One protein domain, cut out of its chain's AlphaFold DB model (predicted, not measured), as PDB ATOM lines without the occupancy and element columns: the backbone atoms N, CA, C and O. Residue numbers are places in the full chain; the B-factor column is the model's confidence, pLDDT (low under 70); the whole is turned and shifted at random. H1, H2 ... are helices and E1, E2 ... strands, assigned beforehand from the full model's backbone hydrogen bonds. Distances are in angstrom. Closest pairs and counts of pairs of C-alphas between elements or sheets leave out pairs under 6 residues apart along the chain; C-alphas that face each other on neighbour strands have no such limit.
ATOM      1  N   PHE A 429     -27.977 -54.323 -13.430       78.19
ATOM      2  CA  PHE A 429     -27.741 -53.030 -14.073       78.19
ATOM      3  C   PHE A 429     -29.034 -52.215 -14.177       78.19
ATOM      4  O   PHE A 429     -30.090 -52.742 -14.531       78.19
ATOM      5  N   CYS A 430     -28.923 -50.917 -13.926       80.00
ATOM      6  CA  CYS A 430     -30.007 -49.966 -14.096       80.00
ATOM      7  C   CYS A 430     -29.465 -48.649 -14.655       80.00
ATOM      8  O   CYS A 430     -28.329 -48.247 -14.388       80.00
ATOM      9  N   ASP A 431     -30.284 -47.958 -15.445       79.00
ATOM     10  CA  ASP A 431     -29.993 -46.583 -15.833       79.00
ATOM     11  C   ASP A 431     -30.716 -45.632 -14.865       79.00
ATOM     12  O   ASP A 431     -31.948 -45.609 -14.865       79.00
ATOM     13  N   PRO A 432     -30.005 -44.825 -14.052       75.06
ATOM     14  CA  PRO A 432     -30.637 -43.888 -13.118       75.06
ATOM     15  C   PRO A 432     -31.446 -42.786 -13.824       75.06
ATOM     16  O   PRO A 432     -32.216 -42.075 -13.185       75.06
ATOM     17  N   MET A 433     -31.283 -42.629 -15.144       76.38
ATOM     18  CA  MET A 433     -32.082 -41.718 -15.970       76.38
ATOM     19  C   MET A 433     -33.306 -42.396 -16.616       76.38
ATOM     20  O   MET A 433     -34.116 -41.705 -17.243       76.38
ATOM     21  N   ALA A 434     -33.455 -43.719 -16.492       72.50
ATOM     22  CA  ALA A 434     -34.594 -44.442 -17.047       72.50
ATOM     23  C   ALA A 434     -35.864 -44.216 -16.205       72.50
ATOM     24  O   ALA A 434     -35.810 -44.203 -14.975       72.50
ATOM     25  N   PRO A 435     -37.036 -44.051 -16.843       67.12
ATOM     26  CA  PRO A 435     -38.293 -43.887 -16.123       67.12
ATOM     27  C   PRO A 435     -38.697 -45.183 -15.399       67.12
ATOM     28  O   PRO A 435     -38.546 -46.281 -15.933       67.12
ATOM     29  N   GLU A 436     -39.291 -45.059 -14.210       59.38
ATOM     30  CA  GLU A 436     -39.782 -46.202 -13.415       59.38
ATOM     31  C   GLU A 436     -41.030 -46.889 -14.004       59.38
ATOM     32  O   GLU A 436     -41.462 -47.941 -13.531       59.38
ATOM     33  N   THR A 437     -41.664 -46.300 -15.024       58.28
ATOM     34  CA  THR A 437     -42.936 -46.789 -15.565       58.28
ATOM     35  C   THR A 437     -42.743 -47.766 -16.726       58.28
ATOM     36  O   THR A 437     -42.015 -47.509 -17.686       58.28
ATOM     37  N   SER A 438     -43.497 -48.869 -16.685       54.66
ATOM     38  CA  SER A 438     -43.497 -49.961 -17.675       54.66
ATOM     39  C   SER A 438     -44.027 -49.591 -19.071       54.66
ATOM     40  O   SER A 438     -44.168 -50.462 -19.927       54.66
ATOM     41  N   GLU A 439     -44.333 -48.314 -19.319       55.19
ATOM     42  CA  GLU A 439     -44.756 -47.806 -20.632       55.19
ATOM     43  C   GLU A 439     -43.573 -47.356 -21.509       55.19
ATOM     44  O   GLU A 439     -43.766 -47.028 -22.682       55.19
ATOM     45  N   SER A 440     -42.352 -47.338 -20.964       54.94
ATOM     46  CA  SER A 440     -41.137 -47.063 -21.731       54.94
ATOM     47  C   SER A 440     -40.547 -48.341 -22.335       54.94
ATOM     48  O   SER A 440     -40.775 -49.446 -21.849       54.94
ATOM     49  N   SER A 441     -39.776 -48.198 -23.414       53.69
ATOM     50  CA  SER A 441     -39.076 -49.323 -24.046       53.69
ATOM     51  C   SER A 441     -37.898 -49.858 -23.225       53.69
ATOM     52  O   SER A 441     -37.322 -50.862 -23.634       53.69
ATOM     53  N   ASP A 442     -37.529 -49.184 -22.128       59.03
ATOM     54  CA  ASP A 442     -36.395 -49.538 -21.267       59.03
ATOM     55  C   ASP A 442     -36.587 -48.959 -19.839       59.03
ATOM     56  O   ASP A 442     -36.006 -47.924 -19.504       59.03
ATOM     57  N   PRO A 443     -37.510 -49.515 -19.027       69.00
ATOM     58  CA  PRO A 443     -37.778 -49.016 -17.679       69.00
ATOM     59  C   PRO A 443     -36.697 -49.453 -16.687       69.00
ATOM     60  O   PRO A 443     -36.119 -50.530 -16.820       69.00
ATOM     61  N   ASN A 444     -36.483 -48.654 -15.636       77.31
ATOM     62  CA  ASN A 444     -35.595 -49.033 -14.537       77.31
ATOM     63  C   ASN A 444     -36.094 -50.343 -13.873       77.31
ATOM     64  O   ASN A 444     -37.217 -50.369 -13.355       77.31
ATOM     65  N   PRO A 445     -35.296 -51.432 -13.876       78.56
ATOM     66  CA  PRO A 445     -35.757 -52.736 -13.411       78.56
ATOM     67  C   PRO A 445     -35.878 -52.834 -11.883       78.56
ATOM     68  O   PRO A 445     -36.621 -53.688 -11.400       78.56
ATOM     69  N   CYS A 446     -35.194 -51.977 -11.114       84.25
ATOM     70  CA  CYS A 446     -34.980 -52.164  -9.673       84.25
ATOM     71  C   CYS A 446     -36.268 -52.262  -8.851       84.25
ATOM     72  O   CYS A 446     -36.371 -53.114  -7.970       84.25
ATOM     73  N   GLY A 447     -37.304 -51.498  -9.209       80.06
ATOM     74  CA  GLY A 447     -38.598 -51.547  -8.520       80.06
ATOM     75  C   GLY A 447     -39.333 -52.893  -8.623       80.06
ATOM     76  O   GLY A 447     -40.300 -53.114  -7.899       80.06
ATOM     77  N   GLN A 448     -38.894 -53.798  -9.505       77.31
ATOM     78  CA  GLN A 448     -39.427 -55.161  -9.642       77.31
ATOM     79  C   GLN A 448     -38.589 -56.212  -8.896       77.31
ATOM     80  O   GLN A 448     -38.930 -57.394  -8.924       77.31
ATOM     81  N   GLY A 449     -37.485 -55.801  -8.267       75.44
ATOM     82  CA  GLY A 449     -36.538 -56.702  -7.629       75.44
ATOM     83  C   GLY A 449     -36.811 -56.996  -6.160       75.44
ATOM     84  O   GLY A 449     -37.586 -56.303  -5.494       75.44
ATOM     85  N   LYS A 450     -36.150 -58.040  -5.656       79.00
ATOM     86  CA  LYS A 450     -36.201 -58.453  -4.248       79.00
ATOM     87  C   LYS A 450     -34.910 -58.099  -3.534       79.00
ATOM     88  O   LYS A 450     -33.823 -58.257  -4.085       79.00
ATOM     89  N   ASP A 451     -35.026 -57.668  -2.284       80.00
ATOM     90  CA  ASP A 451     -33.859 -57.594  -1.408       80.00
ATOM     91  C   ASP A 451     -33.449 -58.991  -0.877       80.00
ATOM     92  O   ASP A 451     -34.210 -59.954  -1.001       80.00
ATOM     93  N   PRO A 452     -32.261 -59.139  -0.261       75.44
ATOM     94  CA  PRO A 452     -31.788 -60.410   0.301       75.44
ATOM     95  C   PRO A 452     -32.654 -61.000   1.425       75.44
ATOM     96  O   PRO A 452     -32.527 -62.182   1.740       75.44
ATOM     97  N   ALA A 453     -33.544 -60.210   2.029       77.38
ATOM     98  CA  ALA A 453     -34.559 -60.694   2.964       77.38
ATOM     99  C   ALA A 453     -35.824 -61.225   2.253       77.38
ATOM    100  O   ALA A 453     -36.753 -61.687   2.920       77.38
ATOM    101  N   GLY A 454     -35.864 -61.179   0.918       74.81
ATOM    102  CA  GLY A 454     -36.956 -61.659   0.077       74.81
ATOM    103  C   GLY A 454     -38.131 -60.686  -0.047       74.81
ATOM    104  O   GLY A 454     -39.234 -61.123  -0.372       74.81
ATOM    105  N   ARG A 455     -37.940 -59.392   0.246       77.44
ATOM    106  CA  ARG A 455     -38.990 -58.364   0.166       77.44
ATOM    107  C   ARG A 455     -39.042 -57.749  -1.235       77.44
ATOM    108  O   ARG A 455     -38.037 -57.234  -1.718       77.44
ATOM    109  N   ASP A 456     -40.223 -57.757  -1.850       77.94
ATOM    110  CA  ASP A 456     -40.454 -57.206  -3.192       77.94
ATOM    111  C   ASP A 456     -40.414 -55.663  -3.217       77.94
ATOM    112  O   ASP A 456     -40.889 -54.990  -2.291       77.94
ATOM    113  N   GLY A 457     -39.888 -55.101  -4.309       76.12
ATOM    114  CA  GLY A 457     -39.909 -53.665  -4.606       76.12
ATOM    115  C   GLY A 457     -39.069 -52.817  -3.653       76.12
ATOM    116  O   GLY A 457     -39.413 -51.669  -3.386       76.12
ATOM    117  N   GLN A 458     -38.017 -53.408  -3.080       84.62
ATOM    118  CA  GLN A 458     -37.131 -52.746  -2.117       84.62
ATOM    119  C   GLN A 458     -35.795 -52.308  -2.721       84.62
ATOM    120  O   GLN A 458     -34.942 -51.825  -1.982       84.62
ATOM    121  N   LEU A 459     -35.586 -52.499  -4.024       87.75
ATOM    122  CA  LEU A 459     -34.376 -52.039  -4.693       87.75
ATOM    123  C   LEU A 459     -34.647 -50.737  -5.436       87.75
ATOM    124  O   LEU A 459     -35.699 -50.571  -6.053       87.75
ATOM    125  N   ASP A 460     -33.659 -49.857  -5.415       88.88
ATOM    126  CA  ASP A 460     -33.630 -48.637  -6.210       88.88
ATOM    127  C   ASP A 460     -32.314 -48.574  -6.993       88.88
ATOM    128  O   ASP A 460     -31.358 -49.287  -6.670       88.88
ATOM    129  N   CYS A 461     -32.273 -47.780  -8.058       88.25
ATOM    130  CA  CYS A 461     -31.079 -47.655  -8.878       88.25
ATOM    131  C   CYS A 461     -30.070 -46.730  -8.207       88.25
ATOM    132  O   CYS A 461     -30.266 -45.516  -8.157       88.25
ATOM    133  N   ASP A 462     -28.974 -47.304  -7.723       88.44
ATOM    134  CA  ASP A 462     -27.865 -46.525  -7.202       88.44
ATOM    135  C   ASP A 462     -27.174 -45.779  -8.353       88.44
ATOM    136  O   ASP A 462     -26.646 -46.376  -9.294       88.44
ATOM    137  N   ALA A 463     -27.182 -44.448  -8.272       81.31
ATOM    138  CA  ALA A 463     -26.592 -43.566  -9.270       81.31
ATOM    139  C   ALA A 463     -25.058 -43.664  -9.344       81.31
ATOM    140  O   ALA A 463     -24.494 -43.321 -10.385       81.31
ATOM    141  N   VAL A 464     -24.397 -44.125  -8.276       81.25
ATOM    142  CA  VAL A 464     -22.943 -44.320  -8.202       81.25
ATOM    143  C   VAL A 464     -22.566 -45.640  -8.868       81.25
ATOM    144  O   VAL A 464     -21.854 -45.650  -9.871       81.25
ATOM    145  N   SER A 465     -23.070 -46.766  -8.356       76.69
ATOM    146  CA  SER A 465     -22.727 -48.087  -8.903       76.69
ATOM    147  C   SER A 465     -23.439 -48.417 -10.219       76.69
ATOM    148  O   SER A 465     -23.020 -49.333 -10.924       76.69
ATOM    149  N   ARG A 466     -24.502 -47.677 -10.575       82.06
ATOM    150  CA  ARG A 466     -25.404 -47.945 -11.717       82.06
ATOM    151  C   ARG A 466     -26.010 -49.346 -11.667       82.06
ATOM    152  O   ARG A 466     -26.188 -50.015 -12.690       82.06
ATOM    153  N   THR A 467     -26.316 -49.790 -10.453       83.19
ATOM    154  CA  THR A 467     -26.942 -51.083 -10.192       83.19
ATOM    155  C   THR A 467     -28.070 -50.966  -9.177       83.19
ATOM    156  O   THR A 467     -28.127 -50.025  -8.388       83.19
ATOM    157  N   CYS A 468     -28.989 -51.927  -9.195       86.50
ATOM    158  CA  CYS A 468     -30.033 -52.036  -8.193       86.50
ATOM    159  C   CYS A 468     -29.407 -52.317  -6.827       86.50
ATOM    160  O   CYS A 468     -28.684 -53.296  -6.661       86.50
ATOM    161  N   ALA A 469     -29.700 -51.481  -5.842       88.88
ATOM    162  CA  ALA A 469     -29.174 -51.594  -4.490       88.88
ATOM    163  C   ALA A 469     -30.271 -51.291  -3.464       88.88
ATOM    164  O   ALA A 469     -31.365 -50.844  -3.809       88.88
ATOM    165  N   VAL A 470     -29.994 -51.572  -2.189       92.31
ATOM    166  CA  VAL A 470     -30.944 -51.316  -1.097       92.31
ATOM    167  C   VAL A 470     -30.808 -49.854  -0.661       92.31
ATOM    168  O   VAL A 470     -29.761 -49.503  -0.100       92.31
ATOM    169  N   PRO A 471     -31.833 -49.007  -0.873       92.62
ATOM    170  CA  PRO A 471     -31.844 -47.658  -0.342       92.62
ATOM    171  C   PRO A 471     -31.984 -47.709   1.183       92.62
ATOM    172  O   PRO A 471     -32.630 -48.595   1.752       92.62
ATOM    173  N   CYS A 472     -31.384 -46.748   1.868       93.56
ATOM    174  CA  CYS A 472     -31.356 -46.710   3.319       93.56
ATOM    175  C   CYS A 472     -31.415 -45.283   3.855       93.56
ATOM    176  O   CYS A 472     -30.984 -44.315   3.237       93.56
ATOM    177  N   THR A 473     -31.917 -45.162   5.077       93.25
ATOM    178  CA  THR A 473     -31.830 -43.942   5.889       93.25
ATOM    179  C   THR A 473     -30.897 -44.125   7.085       93.25
ATOM    180  O   THR A 473     -30.397 -43.154   7.661       93.25
ATOM    181  N   ASN A 474     -30.679 -45.376   7.493       90.25
ATOM    182  CA  ASN A 474     -29.855 -45.766   8.626       90.25
ATOM    183  C   ASN A 474     -29.411 -47.240   8.493       90.25
ATOM    184  O   ASN A 474     -29.981 -48.002   7.717       90.25
ATOM    185  N   ASP A 475     -28.433 -47.666   9.296       85.88
ATOM    186  CA  ASP A 475     -27.839 -49.013   9.203       85.88
ATOM    187  C   ASP A 475     -28.818 -50.161   9.508       85.88
ATOM    188  O   ASP A 475     -28.561 -51.314   9.155       85.88
ATOM    189  N   SER A 476     -29.933 -49.888  10.199       87.62
ATOM    190  CA  SER A 476     -30.932 -50.927  10.467       87.62
ATOM    191  C   SER A 476     -31.697 -51.324   9.207       87.62
ATOM    192  O   SER A 476     -32.032 -52.499   9.079       87.62
ATOM    193  N   ASP A 477     -31.855 -50.410   8.244       87.31
ATOM    194  CA  ASP A 477     -32.513 -50.688   6.965       87.31
ATOM    195  C   ASP A 477     -31.721 -51.750   6.175       87.31
ATOM    196  O   ASP A 477     -32.303 -52.705   5.662       87.31
ATOM    197  N   CYS A 478     -30.384 -51.664   6.199       83.94
ATOM    198  CA  CYS A 478     -29.483 -52.638   5.571       83.94
ATOM    199  C   CYS A 478     -29.597 -54.027   6.209       83.94
ATOM    200  O   CYS A 478     -29.730 -55.035   5.515       83.94
ATOM    201  N   ARG A 479     -29.633 -54.095   7.547       82.38
ATOM    202  CA  ARG A 479     -29.816 -55.369   8.263       82.38
ATOM    203  C   ARG A 479     -31.193 -55.971   8.004       82.38
ATOM    204  O   ARG A 479     -31.298 -57.180   7.820       82.38
ATOM    205  N   SER A 480     -32.239 -55.146   7.986       82.19
ATOM    206  CA  SER A 480     -33.606 -55.577   7.676       82.19
ATOM    207  C   SER A 480     -33.756 -56.075   6.240       82.19
ATOM    208  O   SER A 480     -34.621 -56.910   5.994       82.19
ATOM    209  N   ALA A 481     -32.899 -55.616   5.329       78.69
ATOM    210  CA  ALA A 481     -32.804 -56.117   3.965       78.69
ATOM    211  C   ALA A 481     -31.947 -57.385   3.819       78.69
ATOM    212  O   ALA A 481     -31.761 -57.861   2.708       78.69
ATOM    213  N   GLY A 482     -31.417 -57.944   4.913       74.88
ATOM    214  CA  GLY A 482     -30.579 -59.150   4.887       74.88
ATOM    215  C   GLY A 482     -29.092 -58.894   4.611       74.88
ATOM    216  O   GLY A 482     -28.319 -59.845   4.529       74.88
ATOM    217  N   LEU A 483     -28.661 -57.630   4.530       74.50
ATOM    218  CA  LEU A 483     -27.262 -57.242   4.321       74.50
ATOM    219  C   LEU A 483     -26.524 -57.118   5.663       74.50
ATOM    220  O   LEU A 483     -26.334 -56.030   6.216       74.50
ATOM    221  N   VAL A 484     -26.129 -58.260   6.228       72.06
ATOM    222  CA  VAL A 484     -25.383 -58.308   7.495       72.06
ATOM    223  C   VAL A 484     -23.978 -57.729   7.298       72.06
ATOM    224  O   VAL A 484     -23.219 -58.209   6.465       72.06
ATOM    225  N   GLY A 485     -23.631 -56.706   8.084       71.31
ATOM    226  CA  GLY A 485     -22.323 -56.041   8.038       71.31
ATOM    227  C   GLY A 485     -22.282 -54.760   7.200       71.31
ATOM    228  O   GLY A 485     -21.341 -53.994   7.350       71.31
ATOM    229  N   PHE A 486     -23.312 -54.479   6.398       83.25
ATOM    230  CA  PHE A 486     -23.407 -53.255   5.599       83.25
ATOM    231  C   PHE A 486     -23.839 -52.058   6.463       83.25
ATOM    232  O   PHE A 486     -24.564 -52.213   7.454       83.25
ATOM    233  N   VAL A 487     -23.405 -50.861   6.072       85.00
ATOM    234  CA  VAL A 487     -23.764 -49.570   6.680       85.00
ATOM    235  C   VAL A 487     -24.468 -48.690   5.660       85.00
ATOM    236  O   VAL A 487     -24.294 -48.854   4.456       85.00
ATOM    237  N   CYS A 488     -25.260 -47.736   6.137       91.62
ATOM    238  CA  CYS A 488     -25.906 -46.782   5.252       91.62
ATOM    239  C   CYS A 488     -24.942 -45.645   4.884       91.62
ATOM    240  O   CYS A 488     -24.624 -44.810   5.743       91.62
ATOM    241  N   ASP A 489     -24.493 -45.593   3.624       87.81
ATOM    242  CA  ASP A 489     -23.666 -44.492   3.131       87.81
ATOM    243  C   ASP A 489     -24.522 -43.247   2.947       87.81
ATOM    244  O   ASP A 489     -25.376 -43.171   2.073       87.81
ATOM    245  N   ARG A 490     -24.301 -42.256   3.803       91.25
ATOM    246  CA  ARG A 490     -25.043 -40.990   3.801       91.25
ATOM    247  C   ARG A 490     -24.165 -39.818   3.386       91.25
ATOM    248  O   ARG A 490     -24.553 -38.668   3.594       91.25
ATOM    249  N   ARG A 491     -22.966 -40.095   2.861       87.44
ATOM    250  CA  ARG A 491     -22.084 -39.057   2.330       87.44
ATOM    251  C   ARG A 491     -22.748 -38.382   1.122       87.44
ATOM    252  O   ARG A 491     -23.513 -39.038   0.412       87.44
ATOM    253  N   PRO A 492     -22.502 -37.084   0.891       87.62
ATOM    254  CA  PRO A 492     -22.896 -36.411  -0.344       87.62
ATOM    255  C   PRO A 492     -22.355 -37.143  -1.583       87.62
ATOM    256  O   PRO A 492     -21.207 -37.576  -1.577       87.62
ATOM    257  N   LEU A 493     -23.149 -37.263  -2.651       81.75
ATOM    258  CA  LEU A 493     -22.765 -37.979  -3.878       81.75
ATOM    259  C   LEU A 493     -21.443 -37.472  -4.477       81.75
ATOM    260  O   LEU A 493     -20.633 -38.279  -4.913       81.75
ATOM    261  N   ASN A 494     -21.184 -36.165  -4.418       79.69
ATOM    262  CA  ASN A 494     -19.929 -35.561  -4.871       79.69
ATOM    263  C   ASN A 494     -18.694 -35.919  -4.021       79.69
ATOM    264  O   ASN A 494     -17.576 -35.645  -4.447       79.69
ATOM    265  N   GLU A 495     -18.876 -36.462  -2.813       82.19
ATOM    266  CA  GLU A 495     -17.794 -37.025  -1.990       82.19
ATOM    267  C   GLU A 495     -17.587 -38.523  -2.251       82.19
ATOM    268  O   GLU A 495     -16.515 -39.051  -1.963       82.19
ATOM    269  N   VAL A 496     -18.608 -39.212  -2.772       76.38
ATOM    270  CA  VAL A 496     -18.552 -40.641  -3.116       76.38
ATOM    271  C   VAL A 496     -17.979 -40.838  -4.524       76.38
ATOM    272  O   VAL A 496     -17.147 -41.717  -4.724       76.38
ATOM    273  N   ASP A 497     -18.375 -39.991  -5.475       73.94
ATOM    274  CA  ASP A 497     -17.845 -39.939  -6.838       73.94
ATOM    275  C   ASP A 497     -17.732 -38.471  -7.285       73.94
ATOM    276  O   ASP A 497     -18.731 -37.773  -7.473       73.94
ATOM    277  N   GLU A 498     -16.500 -37.994  -7.485       75.75
ATOM    278  CA  GLU A 498     -16.213 -36.604  -7.876       75.75
ATOM    279  C   GLU A 498     -16.834 -36.208  -9.232       75.75
ATOM    280  O   GLU A 498     -16.975 -35.017  -9.531       75.75
ATOM    281  N   SER A 499     -17.215 -37.183 -10.068       74.81
ATOM    282  CA  SER A 499     -17.903 -36.941 -11.339       74.81
ATOM    283  C   SER A 499     -19.385 -36.586 -11.160       74.81
ATOM    284  O   SER A 499     -19.973 -35.916 -12.021       74.81
ATOM    285  N   LEU A 500     -19.982 -36.956 -10.024       68.75
ATOM    286  CA  LEU A 500     -21.359 -36.641  -9.671       68.75
ATOM    287  C   LEU A 500     -21.404 -35.264  -8.997       68.75
ATOM    288  O   LEU A 500     -21.172 -35.108  -7.805       68.75
ATOM    289  N   MET A 501     -21.742 -34.220  -9.759       76.38
ATOM    290  CA  MET A 501     -21.859 -32.833  -9.267       76.38
ATOM    291  C   MET A 501     -23.110 -32.583  -8.386       76.38
ATOM    292  O   MET A 501     -23.745 -31.532  -8.495       76.38
ATOM    293  N   SER A 502     -23.497 -33.539  -7.534       76.75
ATOM    294  CA  SER A 502     -24.670 -33.469  -6.650       76.75
ATOM    295  C   SER A 502     -24.265 -33.509  -5.177       76.75
ATOM    296  O   SER A 502     -23.415 -34.296  -4.781       76.75
ATOM    297  N   VAL A 503     -24.908 -32.675  -4.355       84.56
ATOM    298  CA  VAL A 503     -24.742 -32.660  -2.887       84.56
ATOM    299  C   VAL A 503     -25.826 -33.464  -2.165       84.56
ATOM    300  O   VAL A 503     -25.946 -33.391  -0.941       84.56
ATOM    301  N   GLU A 504     -26.662 -34.186  -2.912       85.31
ATOM    302  CA  GLU A 504     -27.638 -35.093  -2.318       85.31
ATOM    303  C   GLU A 504     -26.924 -36.272  -1.642       85.31
ATOM    304  O   GLU A 504     -25.871 -36.702  -2.116       85.31
ATOM    305  N   PRO A 505     -27.443 -36.770  -0.509       86.38
ATOM    306  CA  PRO A 505     -26.857 -37.918   0.169       86.38
ATOM    307  C   PRO A 505     -27.014 -39.185  -0.677       86.38
ATOM    308  O   PRO A 505     -28.078 -39.410  -1.249       86.38
ATOM    309  N   HIS A 506     -25.975 -40.020  -0.698       88.12
ATOM    310  CA  HIS A 506     -25.948 -41.286  -1.428       88.12
ATOM    311  C   HIS A 506     -27.111 -42.208  -1.010       88.12
ATOM    312  O   HIS A 506     -27.887 -42.623  -1.858       88.12
ATOM    313  N   ASN A 507     -27.311 -42.425   0.294       93.75
ATOM    314  CA  ASN A 507     -28.426 -43.174   0.890       93.75
ATOM    315  C   ASN A 507     -28.583 -44.622   0.391       93.75
ATOM    316  O   ASN A 507     -29.703 -45.124   0.288       93.75
ATOM    317  N   PHE A 508     -27.477 -45.326   0.156       92.44
ATOM    318  CA  PHE A 508     -27.488 -46.756  -0.169       92.44
ATOM    319  C   PHE A 508     -26.679 -47.579   0.833       92.44
ATOM    320  O   PHE A 508     -25.731 -47.101   1.462       92.44
ATOM    321  N   CYS A 509     -27.086 -48.835   1.014       89.25
ATOM    322  CA  CYS A 509     -26.355 -49.788   1.839       89.25
ATOM    323  C   CYS A 509     -25.040 -50.177   1.165       89.25
ATOM    324  O   CYS A 509     -25.046 -50.842   0.130       89.25
ATOM    325  N   VAL A 510     -23.920 -49.831   1.795       82.94
ATOM    326  CA  VAL A 510     -22.566 -50.158   1.334       82.94
ATOM    327  C   VAL A 510     -21.846 -51.020   2.361       82.94
ATOM    328  O   VAL A 510     -22.166 -51.002   3.551       82.94
ATOM    329  N   ASN A 511     -20.849 -51.777   1.923       76.12
ATOM    330  CA  ASN A 511     -19.994 -52.510   2.844       76.12
ATOM    331  C   ASN A 511     -18.942 -51.545   3.444       76.12
ATOM    332  O   ASN A 511     -18.180 -50.959   2.681       76.12
TER     333      ASN A 511
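AT A GLANCE: This is residues 429 to 511 of the 514 residues of an uncharacterized protein of Myxococcales bacterium (UniProt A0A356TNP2). With little regular structure, this is a flat, loop-rich domain: the small hairpin E1 E2 sits near the middle, H1 packs on the strand pair E3 E4, and H2 lies far out. Residues 429 to 459 have no named element. The printed part has 83 residues, 22 in named elements, in the order E1, E2, H1, E3, H2, E4; both sheets are antiparallel, the class mixed. It is compact, radius of gyration of the C-alphas 12.9 A, spanning 35 by 34 by 16 A.

HOW THE PARTS SIT: E1, residues 460 to 462, and E2, 467 to 469, form an antiparallel hairpin; N 460 and O 469, 3.0 A, are within hydrogen-bond range. E3, 487 to 489, and E4, 508 to 510, are antiparallel; N 487 and O 510, 2.8 A, are within range. The closest C-alphas of H1, 475 to 480, and E3 are Asp 475 and Val 487, 4.8 A. H2, 493 to 496, is apart from H1. Every O i to N i+4 pair is within range in H1; H2 is too short for one.

IN THESE COORDINATES: H1 is 8.9 A long. E1 begins at C-alpha 460 (-33.630, -48.637, -6.210); E4 ends at C-alpha 510 (-22.566, -50.158, 1.334).

THE WHOLE: The printed part has no cut. H2 to E4 is a long link. Residues 435 to 443 and 500 have pLDDT under 70.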